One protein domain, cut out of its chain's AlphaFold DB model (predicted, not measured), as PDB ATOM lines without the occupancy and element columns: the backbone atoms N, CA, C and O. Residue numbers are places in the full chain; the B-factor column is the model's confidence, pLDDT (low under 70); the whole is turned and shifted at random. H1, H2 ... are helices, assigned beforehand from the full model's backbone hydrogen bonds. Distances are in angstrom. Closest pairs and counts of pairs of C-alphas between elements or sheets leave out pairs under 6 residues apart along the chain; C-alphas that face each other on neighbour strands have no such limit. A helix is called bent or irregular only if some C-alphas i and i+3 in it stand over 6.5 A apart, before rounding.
ATOM      1  N   ARG A  20     -28.859  22.935  25.466       92.44
ATOM      2  CA  ARG A  20     -28.341  24.001  24.586       92.44
ATOM      3  C   ARG A  20     -29.024  24.025  23.222       92.44
ATOM      4  O   ARG A  20     -29.338  25.091  22.706       92.44
ATOM      5  N   GLU A  21     -29.265  22.853  22.643       92.25
ATOM      6  CA  GLU A  21     -29.966  22.739  21.362       92.25
ATOM      7  C   GLU A  21     -31.428  23.174  21.506       92.25
ATOM      8  O   GLU A  21     -31.926  23.886  20.642       92.25
ATOM      9  N   LYS A  22     -32.091  22.822  22.617       92.69
ATOM     10  CA  LYS A  22     -33.434  23.317  22.956       92.69
ATOM     11  C   LYS A  22     -33.461  24.833  23.032       92.69
ATOM     12  O   LYS A  22     -34.289  25.444  22.370       92.69
ATOM     13  N   GLU A  23     -32.534  25.423  23.787       93.81
ATOM     14  CA  GLU A  23     -32.450  26.878  23.929       93.81
ATOM     15  C   GLU A  23     -32.283  27.558  22.567       93.81
ATOM     16  O   GLU A  23     -32.968  28.537  22.269       93.81
ATOM     17  N   TRP A  24     -31.414  27.023  21.707       93.94
ATOM     18  CA  TRP A  24     -31.233  27.582  20.373       93.94
ATOM     19  C   TRP A  24     -32.479  27.428  19.504       93.94
ATOM     20  O   TRP A  24     -32.848  28.369  18.812       93.94
ATOM     21  N   VAL A  25     -33.142  26.271  19.538       91.31
ATOM     22  CA  VAL A  25     -34.380  26.036  18.787       91.31
ATOM     23  C   VAL A  25     -35.478  27.002  19.219       91.31
ATOM     24  O   VAL A  25     -36.114  27.619  18.368       91.31
ATOM     25  N   GLU A  26     -35.682  27.168  20.524       90.75
ATOM     26  CA  GLU A  26     -36.679  28.092  21.068       90.75
ATOM     27  C   GLU A  26     -36.373  29.541  20.674       90.75
ATOM     28  O   GLU A  26     -37.269  30.262  20.232       90.75
ATOM     29  N   PHE A  27     -35.104  29.952  20.766       92.38
ATOM     30  CA  PHE A  27     -34.654  31.269  20.319       92.38
ATOM     31  C   PHE A  27     -34.898  31.479  18.817       92.38
ATOM     32  O   PHE A  27     -35.521  32.466  18.422       92.38
ATOM     33  N   SER A  28     -34.441  30.545  17.981       90.38
ATOM     34  CA  SER A  28     -34.556  30.623  16.524       90.38
ATOM     35  C   SER A  28     -36.010  30.645  16.071       90.38
ATOM     36  O   SER A  28     -36.359  31.444  15.211       90.38
ATOM     37  N   TYR A  29     -36.870  29.831  16.683       89.62
ATOM     38  CA  TYR A  29     -38.302  29.814  16.394       89.62
ATOM     39  C   TYR A  29     -38.997  31.119  16.796       89.62
ATOM     40  O   TYR A  29     -39.827  31.628  16.046       89.62
ATOM     41  N   ALA A  30     -38.653  31.688  17.956       90.19
ATOM     42  CA  ALA A  30     -39.225  32.955  18.414       90.19
ATOM     43  C   ALA A  30     -38.830  34.143  17.521       90.19
ATOM     44  O   ALA A  30     -39.606  35.089  17.385       90.19
ATOM     45  N   GLN A  31     -37.638  34.086  16.923       89.31
ATOM     46  CA  GLN A  31     -37.121  35.117  16.024       89.31
ATOM     47  C   GLN A  31     -37.468  34.870  14.547       89.31
ATOM     48  O   GLN A  31     -37.255  35.760  13.723       89.31
ATOM     49  N   GLU A  32     -38.008  33.695  14.201       89.75
ATOM     50  CA  GLU A  32     -38.285  33.304  12.819       89.75
ATOM     51  C   GLU A  32     -39.319  34.234  12.168       89.75
ATOM     52  O   GLU A  32     -40.481  34.314  12.577       89.75
ATOM     53  N   LYS A  33     -38.885  34.925  11.110       87.31
ATOM     54  CA  LYS A  33     -39.709  35.856  10.328       87.31
ATOM     55  C   LYS A  33     -40.423  35.160   9.168       87.31
ATOM     56  O   LYS A  33     -41.382  35.709   8.627       87.31
ATOM     57  N   ASN A  34     -39.976  33.967   8.779       85.44
ATOM     58  CA  ASN A  34     -40.584  33.159   7.730       85.44
ATOM     59  C   ASN A  34     -41.620  32.181   8.315       85.44
ATOM     60  O   ASN A  34     -41.274  31.169   8.925       85.44
ATOM     61  N   GLU A  35     -42.905  32.462   8.085       85.56
ATOM     62  CA  GLU A  35     -44.003  31.623   8.584       85.56
ATOM     63  C   GLU A  35     -43.995  30.194   8.023       85.56
ATOM     64  O   GLU A  35     -44.398  29.272   8.733       85.56
ATOM     65  N   ASP A  36     -43.516  29.989   6.792       86.62
ATOM     66  CA  ASP A  36     -43.425  28.654   6.195       86.62
ATOM     67  C   ASP A  36     -42.334  27.830   6.885       86.62
ATOM     68  O   ASP A  36     -42.559  26.664   7.213       86.62
ATOM     69  N   THR A  37     -41.182  28.445   7.184       84.50
ATOM     70  CA  THR A  37     -40.140  27.804   7.999       84.50
ATOM     71  C   THR A  37     -40.685  27.471   9.381       84.50
ATOM     72  O   THR A  37     -40.527  26.346   9.850       84.50
ATOM     73  N   ARG A  38     -41.391  28.414  10.016       85.75
ATOM     74  CA  ARG A  38     -41.962  28.214  11.349       85.75
ATOM     75  C   ARG A  38     -42.952  27.046  11.378       85.75
ATOM     76  O   ARG A  38     -42.853  26.184  12.248       85.75
ATOM     77  N   ARG A  39     -43.858  26.973  10.399       87.06
ATOM     78  CA  ARG A  39     -44.830  25.876  10.277       87.06
ATOM     79  C   ARG A  39     -44.153  24.539  10.004       87.06
ATOM     80  O   ARG A  39     -44.531  23.547  10.613       87.06
ATOM     81  N   ALA A  40     -43.138  24.511   9.139       85.31
ATOM     82  CA  ALA A  40     -42.400  23.283   8.867       85.31
ATOM     83  C   ALA A  40     -41.820  22.684  10.158       85.31
ATOM     84  O   ALA A  40     -41.906  21.481  10.353       85.31
ATOM     85  N   TRP A  41     -41.304  23.513  11.068       86.44
ATOM     86  CA  TRP A  41     -40.781  23.055  12.357       86.44
ATOM     87  C   TRP A  41     -41.852  22.512  13.311       86.44
ATOM     88  O   TRP A  41     -41.594  21.539  14.014       86.44
ATOM     89  N   GLU A  42     -43.041  23.119  13.341       86.81
ATOM     90  CA  GLU A  42     -44.176  22.656  14.159       86.81
ATOM     91  C   GLU A  42     -44.704  21.284  13.707       86.81
ATOM     92  O   GLU A  42     -45.288  20.546  14.500       86.81
ATOM     93  N   GLU A  43     -44.503  20.943  12.432       86.94
ATOM     94  CA  GLU A  43     -44.923  19.674  11.832       86.94
ATOM     95  C   GLU A  43     -43.872  18.555  11.973       86.94
ATOM     96  O   GLU A  43     -44.193  17.388  11.729       86.94
ATOM     97  N   LEU A  44     -42.635  18.871  12.381       85.94
ATOM     98  CA  LEU A  44     -41.570  17.876  12.536       85.94
ATOM     99  C   LEU A  44     -41.727  17.073  13.841       85.94
ATOM    100  O   LEU A  44     -41.867  17.658  14.919       85.94
ATOM    101  N   PRO A  45     -41.622  15.731  13.799       85.06
ATOM    102  CA  PRO A  45     -41.512  14.930  15.012       85.06
ATOM    103  C   PRO A  45     -40.151  15.145  15.692       85.06
ATOM    104  O   PRO A  45     -39.161  15.501  15.052       85.06
ATOM    105  N   ALA A  46     -40.066  14.849  16.993       80.31
ATOM    106  CA  ALA A  46     -38.858  15.076  17.798       80.31
ATOM    107  C   ALA A  46     -37.570  14.460  17.222       80.31
ATOM    108  O   ALA A  46     -36.473  14.988  17.415       80.31
ATOM    109  N   GLU A  47     -37.691  13.303  16.569       81.88
ATOM    110  CA  GLU A  47     -36.571  12.605  15.929       81.88
ATOM    111  C   GLU A  47     -36.029  13.357  14.705       81.88
ATOM    112  O   GLU A  47     -34.816  13.373  14.467       81.88
ATOM    113  N   ASP A  48     -36.906  14.064  13.997       88.62
ATOM    114  CA  ASP A  48     -36.555  14.819  12.803       88.62
ATOM    115  C   ASP A  48     -36.068  16.229  13.141       88.62
ATOM    116  O   ASP A  48     -35.204  16.742  12.435       88.62
ATOM    117  N   VAL A  49     -36.510  16.830  14.255       88.25
ATOM    118  CA  VAL A  49     -35.994  18.136  14.721       88.25
ATOM    119  C   VAL A  49     -34.484  18.069  14.965       88.25
ATOM    120  O   VAL A  49     -33.737  18.957  14.549       88.25
ATOM    121  N   LYS A  50     -34.004  16.990  15.595       89.38
ATOM    122  CA  LYS A  50     -32.566  16.794  15.817       89.38
ATOM    123  C   LYS A  50     -31.805  16.600  14.506       89.38
ATOM    124  O   LYS A  50     -30.770  17.227  14.297       89.38
ATOM    125  N   SER A  51     -32.341  15.768  13.619       90.88
ATOM    126  CA  SER A  51     -31.736  15.499  12.311       90.88
ATOM    127  C   SER A  51     -31.669  16.762  11.444       90.88
ATOM    128  O   SER A  51     -30.660  17.010  10.786       90.88
ATOM    129  N   TYR A  52     -32.714  17.590  11.482       87.94
ATOM    130  CA  TYR A  52     -32.760  18.889  10.820       87.94
ATOM    131  C   TYR A  52     -31.683  19.832  11.365       87.94
ATOM    132  O   TYR A  52     -30.925  20.417  10.591       87.94
ATOM    133  N   LEU A  53     -31.555  19.935  12.692       88.62
ATOM    134  CA  LEU A  53     -30.523  20.758  13.322       88.62
ATOM    135  C   LEU A  53     -29.110  20.320  12.913       88.62
ATOM    136  O   LEU A  53     -28.297  21.160  12.528       88.62
ATOM    137  N   ASP A  54     -28.829  19.017  12.938       90.12
ATOM    138  CA  ASP A  54     -27.521  18.474  12.559       90.12
ATOM    139  C   ASP A  54     -27.178  18.745  11.082       90.12
ATOM    140  O   ASP A  54     -26.013  18.964  10.749       90.12
ATOM    141  N   GLN A  55     -28.179  18.800  10.198       89.50
ATOM    142  CA  GLN A  55     -27.994  19.195   8.796       89.50
ATOM    143  C   GLN A  55     -27.712  20.694   8.627       89.50
ATOM    144  O   GLN A  55     -26.932  21.072   7.751       89.50
ATOM    145  N   GLN A  56     -28.329  21.550   9.445       86.38
ATOM    146  CA  GLN A  56     -28.145  23.005   9.376       86.38
ATOM    147  C   GLN A  56     -26.846  23.465  10.042       86.38
ATOM    148  O   GLN A  56     -26.215  24.416   9.577       86.38
ATOM    149  N   ARG A  57     -26.416  22.779  11.107       89.06
ATOM    150  CA  ARG A  57     -25.252  23.118  11.940       89.06
ATOM    151  C   ARG A  57     -23.993  23.467  11.123       89.06
ATOM    152  O   ARG A  57     -23.422  24.521  11.388       89.06
ATOM    153  N   PRO A  58     -23.580  22.718  10.080       87.44
ATOM    154  CA  PRO A  58     -22.453  23.123   9.237       87.44
ATOM    155  C   PRO A  58     -22.641  24.490   8.564       87.44
ATOM    156  O   PRO A  58     -21.706  25.281   8.541       87.44
ATOM    157  N   GLY A  59     -23.831  24.800   8.045       86.00
ATOM    158  CA  GLY A  59     -24.116  26.095   7.415       86.00
ATOM    159  C   GLY A  59     -24.177  27.243   8.422       86.00
ATOM    160  O   GLY A  59     -23.686  28.336   8.148       86.00
ATOM    161  N   LEU A  60     -24.722  26.972   9.606       87.88
ATOM    162  CA  LEU A  60     -24.823  27.929  10.706       87.88
ATOM    163  C   LEU A  60     -23.455  28.263  11.324       87.88
ATOM    164  O   LEU A  60     -23.222  29.398  11.735       87.88
ATOM    165  N   CYS A  61     -22.546  27.286  11.371       90.06
ATOM    166  CA  CYS A  61     -21.295  27.382  12.120       90.06
ATOM    167  C   CYS A  61     -20.047  27.596  11.262       90.06
ATOM    168  O   CYS A  61     -19.090  28.215  11.728       90.06
ATOM    169  N   ALA A  62     -20.024  27.099  10.023       86.62
ATOM    170  CA  ALA A  62     -18.817  27.145   9.199       86.62
ATOM    171  C   ALA A  62     -18.602  28.501   8.515       86.62
ATOM    172  O   ALA A  62     -17.455  28.905   8.327       86.62
ATOM    173  N   ASP A  63     -19.677  29.206   8.146       88.25
ATOM    174  CA  ASP A  63     -19.580  30.486   7.442       88.25
ATOM    175  C   ASP A  63     -20.483  31.562   8.070       88.25
ATOM    176  O   ASP A  63     -21.641  31.744   7.677       88.25
ATOM    177  N   PRO A  64     -19.934  32.354   9.011       86.88
ATOM    178  CA  PRO A  64     -20.647  33.477   9.604       86.88
ATOM    179  C   PRO A  64     -21.098  34.528   8.582       86.88
ATOM    180  O   PRO A  64     -22.046  35.259   8.849       86.88
ATOM    181  N   VAL A  65     -20.435  34.654   7.428       89.44
ATOM    182  CA  VAL A  65     -20.833  35.614   6.388       89.44
ATOM    183  C   VAL A  65     -22.063  35.108   5.641       89.44
ATOM    184  O   VAL A  65     -22.964  35.902   5.363       89.44
ATOM    185  N   ALA A  66     -22.126  33.807   5.349       89.19
ATOM    186  CA  ALA A  66     -23.308  33.183   4.760       89.19
ATOM    187  C   ALA A  66     -24.524  33.291   5.691       89.19
ATOM    188  O   ALA A  66     -25.585  33.710   5.231       89.19
ATOM    189  N   LEU A  67     -24.348  33.027   6.992       90.12
ATOM    190  CA  LEU A  67     -25.398  33.208   8.002       90.12
ATOM    191  C   LEU A  67     -25.906  34.657   8.044       90.12
ATOM    192  O   LEU A  67     -27.102  34.913   7.965       90.12
ATOM    193  N   MET A  68     -25.006  35.638   8.121       93.31
ATOM    194  CA  MET A  68     -25.417  37.048   8.153       93.31
ATOM    195  C   MET A  68     -26.138  37.469   6.865       93.31
ATOM    196  O   MET A  68     -27.016  38.327   6.901       93.31
ATOM    197  N   ARG A  69     -25.783  36.877   5.718       92.12
ATOM    198  CA  ARG A  69     -26.474  37.132   4.450       92.12
ATOM    199  C   ARG A  69     -27.882  36.538   4.450       92.12
ATOM    200  O   ARG A  69     -28.805  37.261   4.097       92.12
ATOM    201  N   SER A  70     -28.057  35.287   4.879       88.94
ATOM    202  CA  SER A  70     -29.383  34.658   4.924       88.94
ATOM    203  C   SER A  70     -30.325  35.382   5.886       88.94
ATOM    204  O   SER A  70     -31.475  35.629   5.534       88.94
ATOM    205  N   LEU A  71     -29.829  35.807   7.053       91.62
ATOM    206  CA  LEU A  71     -30.615  36.600   8.001       91.62
ATOM    207  C   LEU A  71     -30.997  37.963   7.411       91.62
ATOM    208  O   LEU A  71     -32.140  38.395   7.524       91.62
ATOM    209  N   LYS A  72     -30.078  38.633   6.711       92.88
ATOM    210  CA  LYS A  72     -30.406  39.883   6.014       92.88
ATOM    211  C   LYS A  72     -31.497  39.671   4.962       92.88
ATOM    212  O   LYS A  72     -32.429  40.466   4.891       92.88
ATOM    213  N   ASP A  73     -31.381  38.613   4.162       91.75
ATOM    214  CA  ASP A  73     -32.348  38.285   3.110       91.75
ATOM    215  C   ASP A  73     -33.724  37.915   3.700       91.75
ATOM    216  O   ASP A  73     -34.753  38.218   3.101       91.75
ATOM    217  N   ALA A  74     -33.749  37.351   4.911       89.19
ATOM    218  CA  ALA A  74     -34.956  37.088   5.693       89.19
ATOM    219  C   ALA A  74     -35.517  38.329   6.427       89.19
ATOM    220  O   ALA A  74     -36.526  38.231   7.125       89.19
ATOM    221  N   GLY A  75     -34.898  39.506   6.271       92.75
ATOM    222  CA  GLY A  75     -35.400  40.772   6.816       92.75
ATOM    223  C   GLY A  75     -35.019  41.043   8.273       92.75
ATOM    224  O   GLY A  75     -35.745  41.747   8.977       92.75
ATOM    225  N   TYR A  76     -33.913  40.475   8.756       92.62
ATOM    226  CA  TYR A  76     -33.382  40.777  10.085       92.62
ATOM    227  C   TYR A  76     -32.585  42.086  10.088       92.62
ATOM    228  O   TYR A  76     -31.798  42.374   9.182       92.62
ATOM    229  N   GLU A  77     -32.760  42.866  11.149       95.25
ATOM    230  CA  GLU A  77     -32.025  44.101  11.395       95.25
ATOM    231  C   GLU A  77     -30.601  43.816  11.888       95.25
ATOM    232  O   GLU A  77     -30.298  42.754  12.430       95.25
ATOM    233  N   ALA A  78     -29.696  44.789  11.756       93.19
ATOM    234  CA  ALA A  78     -28.281  44.600  12.097       93.19
ATOM    235  C   ALA A  78     -28.036  44.148  13.551       93.19
ATOM    236  O   ALA A  78     -27.119  43.362  13.800       93.19
ATOM    237  N   GLY A  79     -28.848  44.634  14.495       94.50
ATOM    238  CA  GLY A  79     -28.796  44.208  15.896       94.50
ATOM    239  C   GLY A  79     -29.253  42.761  16.082       94.50
ATOM    240  O   GLY A  79     -28.538  41.974  16.695       94.50
ATOM    241  N   GLU A  80     -30.384  42.400  15.471       94.00
ATOM    242  CA  GLU A  80     -30.959  41.051  15.530       94.00
ATOM    243  C   GLU A  80     -30.013  40.021  14.903       94.00
ATOM    244  O   GLU A  80     -29.756  38.971  15.481       94.00
ATOM    245  N   MET A  81     -29.415  40.342  13.751       94.25
ATOM    246  CA  MET A  81     -28.454  39.456  13.090       94.25
ATOM    247  C   MET A  81     -27.222  39.184  13.959       94.25
ATOM    248  O   MET A  81     -26.703  38.066  13.984       94.25
ATOM    249  N   ARG A  82     -26.739  40.205  14.677       94.44
ATOM    250  CA  ARG A  82     -25.594  40.056  15.579       94.44
ATOM    251  C   ARG A  82     -25.934  39.148  16.757       94.44
ATOM    252  O   ARG A  82     -25.150  38.249  17.049       94.44
ATOM    253  N   GLU A  83     -27.082  39.368  17.389       95.25
ATOM    254  CA  GLU A  83     -27.571  38.518  18.476       95.25
ATOM    255  C   GLU A  83     -27.742  37.069  18.005       95.25
ATOM    256  O   GLU A  83     -27.232  36.146  18.639       95.25
ATOM    257  N   TYR A  84     -28.363  36.872  16.839       94.00
ATOM    258  CA  TYR A  84     -28.575  35.550  16.258       94.00
ATOM    259  C   TYR A  84     -27.254  34.817  16.009       94.00
ATOM    260  O   TYR A  84     -27.111  33.638  16.341       94.00
ATOM    261  N   LYS A  85     -26.252  35.518  15.465       94.00
ATOM    262  CA  LYS A  85     -24.906  34.970  15.270       94.00
ATOM    263  C   LYS A  85     -24.256  34.574  16.601       94.00
ATOM    264  O   LYS A  85     -23.664  33.500  16.680       94.00
ATOM    265  N   GLU A  86     -24.320  35.436  17.616       94.62
ATOM    266  CA  GLU A  86     -23.726  35.180  18.936       94.62
ATOM    267  C   GLU A  86     -24.380  33.955  19.601       94.62
ATOM    268  O   GLU A  86     -23.671  33.023  19.985       94.62
ATOM    269  N   LYS A  87     -25.719  33.885  19.609       93.88
ATOM    270  CA  LYS A  87     -26.482  32.730  20.112       93.88
ATOM    271  C   LYS A  87     -26.179  31.439  19.359       93.88
ATOM    272  O   LYS A  87     -26.020  30.388  19.972       93.88
ATOM    273  N   THR A  88     -26.061  31.510  18.035       92.69
ATOM    274  CA  THR A  88     -25.713  30.351  17.201       92.69
ATOM    275  C   THR A  88     -24.329  29.805  17.555       92.69
ATOM    276  O   THR A  88     -24.181  28.602  17.759       92.69
ATOM    277  N   ALA A  89     -23.333  30.683  17.706       92.31
ATOM    278  CA  ALA A  89     -21.979  30.285  18.082       92.31
ATOM    279  C   ALA A  89     -21.894  29.692  19.500       92.31
ATOM    280  O   ALA A  89     -21.112  28.775  19.726       92.31
ATOM    281  N   GLU A  90     -22.682  30.203  20.449       93.69
ATOM    282  CA  GLU A  90     -22.688  29.732  21.840       93.69
ATOM    283  C   GLU A  90     -23.378  28.371  22.006       93.69
ATOM    284  O   GLU A  90     -22.905  27.509  22.757       93.69
ATOM    285  N   LEU A  91     -24.515  28.188  21.336       92.00
ATOM    286  CA  LEU A  91     -25.429  27.088  21.631       92.00
ATOM    287  C   LEU A  91     -25.299  25.912  20.663       92.00
ATOM    288  O   LEU A  91     -25.583  24.780  21.058       92.00
ATOM    289  N   ILE A  92     -24.854  26.154  19.423       90.44
ATOM    290  CA  ILE A  92     -24.856  25.137  18.365       90.44
ATOM    291  C   ILE A  92     -23.459  24.750  17.850       90.44
ATOM    292  O   ILE A  92     -23.321  23.591  17.469       90.44
ATOM    293  N   CYS A  93     -22.437  25.617  17.841       89.19
ATOM    294  CA  CYS A  93     -21.228  25.427  17.004       89.19
ATOM    295  C   CYS A  93     -20.016  24.627  17.550       89.19
ATOM    296  O   CYS A  93     -19.642  24.801  18.724       89.19
TER     297      CYS A  93
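This is residues 20 to 93 of the 93 residues of an uncharacterized protein of Streptomyces corynorhini (UniProt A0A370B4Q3). Two helices, H1 and H5, run side by side in opposite ways, and the other three, H2, H3 and H4, follow one another in an arc over one side of that pair. H4 packs on H5 at one end of the arc, the kinked H3 crosses between, and H2 sits more loosely by H1 at the other end. The printed part has 74 residues with five named helices, H1 to H5 in chain order, and no named strand; its class is all helix. It is compact, with a radius of gyration of the C-alphas of 11.8 A, and it spans 32 by 25 by 18 A.

Find C-alpha 20 at (-28.341, 24.001, 24.586); from there H1 runs through residues 20 to 31, 16.6 A long, to C-alpha 31 at (-37.121, 35.117, 16.024). Next come H2, residues 35 to 43, at 12.4 A, and H3, residues 46 to 62, the longest at 24.9 A. H3 has a kink of 35 degrees near residue 56 and is only just irregular: C-alphas 55 and 58 are 6.8 A apart. H4, residues 64 to 73, measures 14.2 A. H5, residues 78 to 91, runs 20.1 A to C-alpha 91 at (-25.429, 27.088, 21.631).

Begin with H5, the hub, which touches three helices. H1 touches it at a shallow tilt of 18 degrees, opposite ways; look at Arg 20 and Leu 91, whose C-alphas are the closest, 5.2 A apart. H4 touches H5 at a steep tilt of 46 degrees, closest at C-alphas 71 and 81, 6.2 A apart. H3 and H5 only just touch, with 3 pairs of C-alphas within 8 A, and only at their ends; C-alphas 61 and 89 are the closest, 6.7 A apart. H3 and H4 only just touch, also with 3 pairs, and only at the corner, closest at C-alphas 60 and 67, 6.0 A apart. H1 and H3 are near each other. H2 is close but not clearly touching to H1, where C-alphas 29 and 38 are the closest at 6.4 A, and to H3, where C-alphas 41 and 49 are the closest at 7.3 A. H2 is apart from H4 and H5, and H1 is apart from H4. In H1, H2, H4 and H5 every O i to N i+4 pair is within hydrogen-bond range; in H3 it is 9 of 13.

The two C-alphas farthest apart are those of Glu 47 and Ala 78, at 33.3 A. The printed part has no cut, and the four links between helices are tight. It ends at Cys 93, the chain's last residue, whose C-alpha is 10.5 A from that of Arg 20. The mean pLDDT of the printed part is 89.9, and no printed residue is under 70.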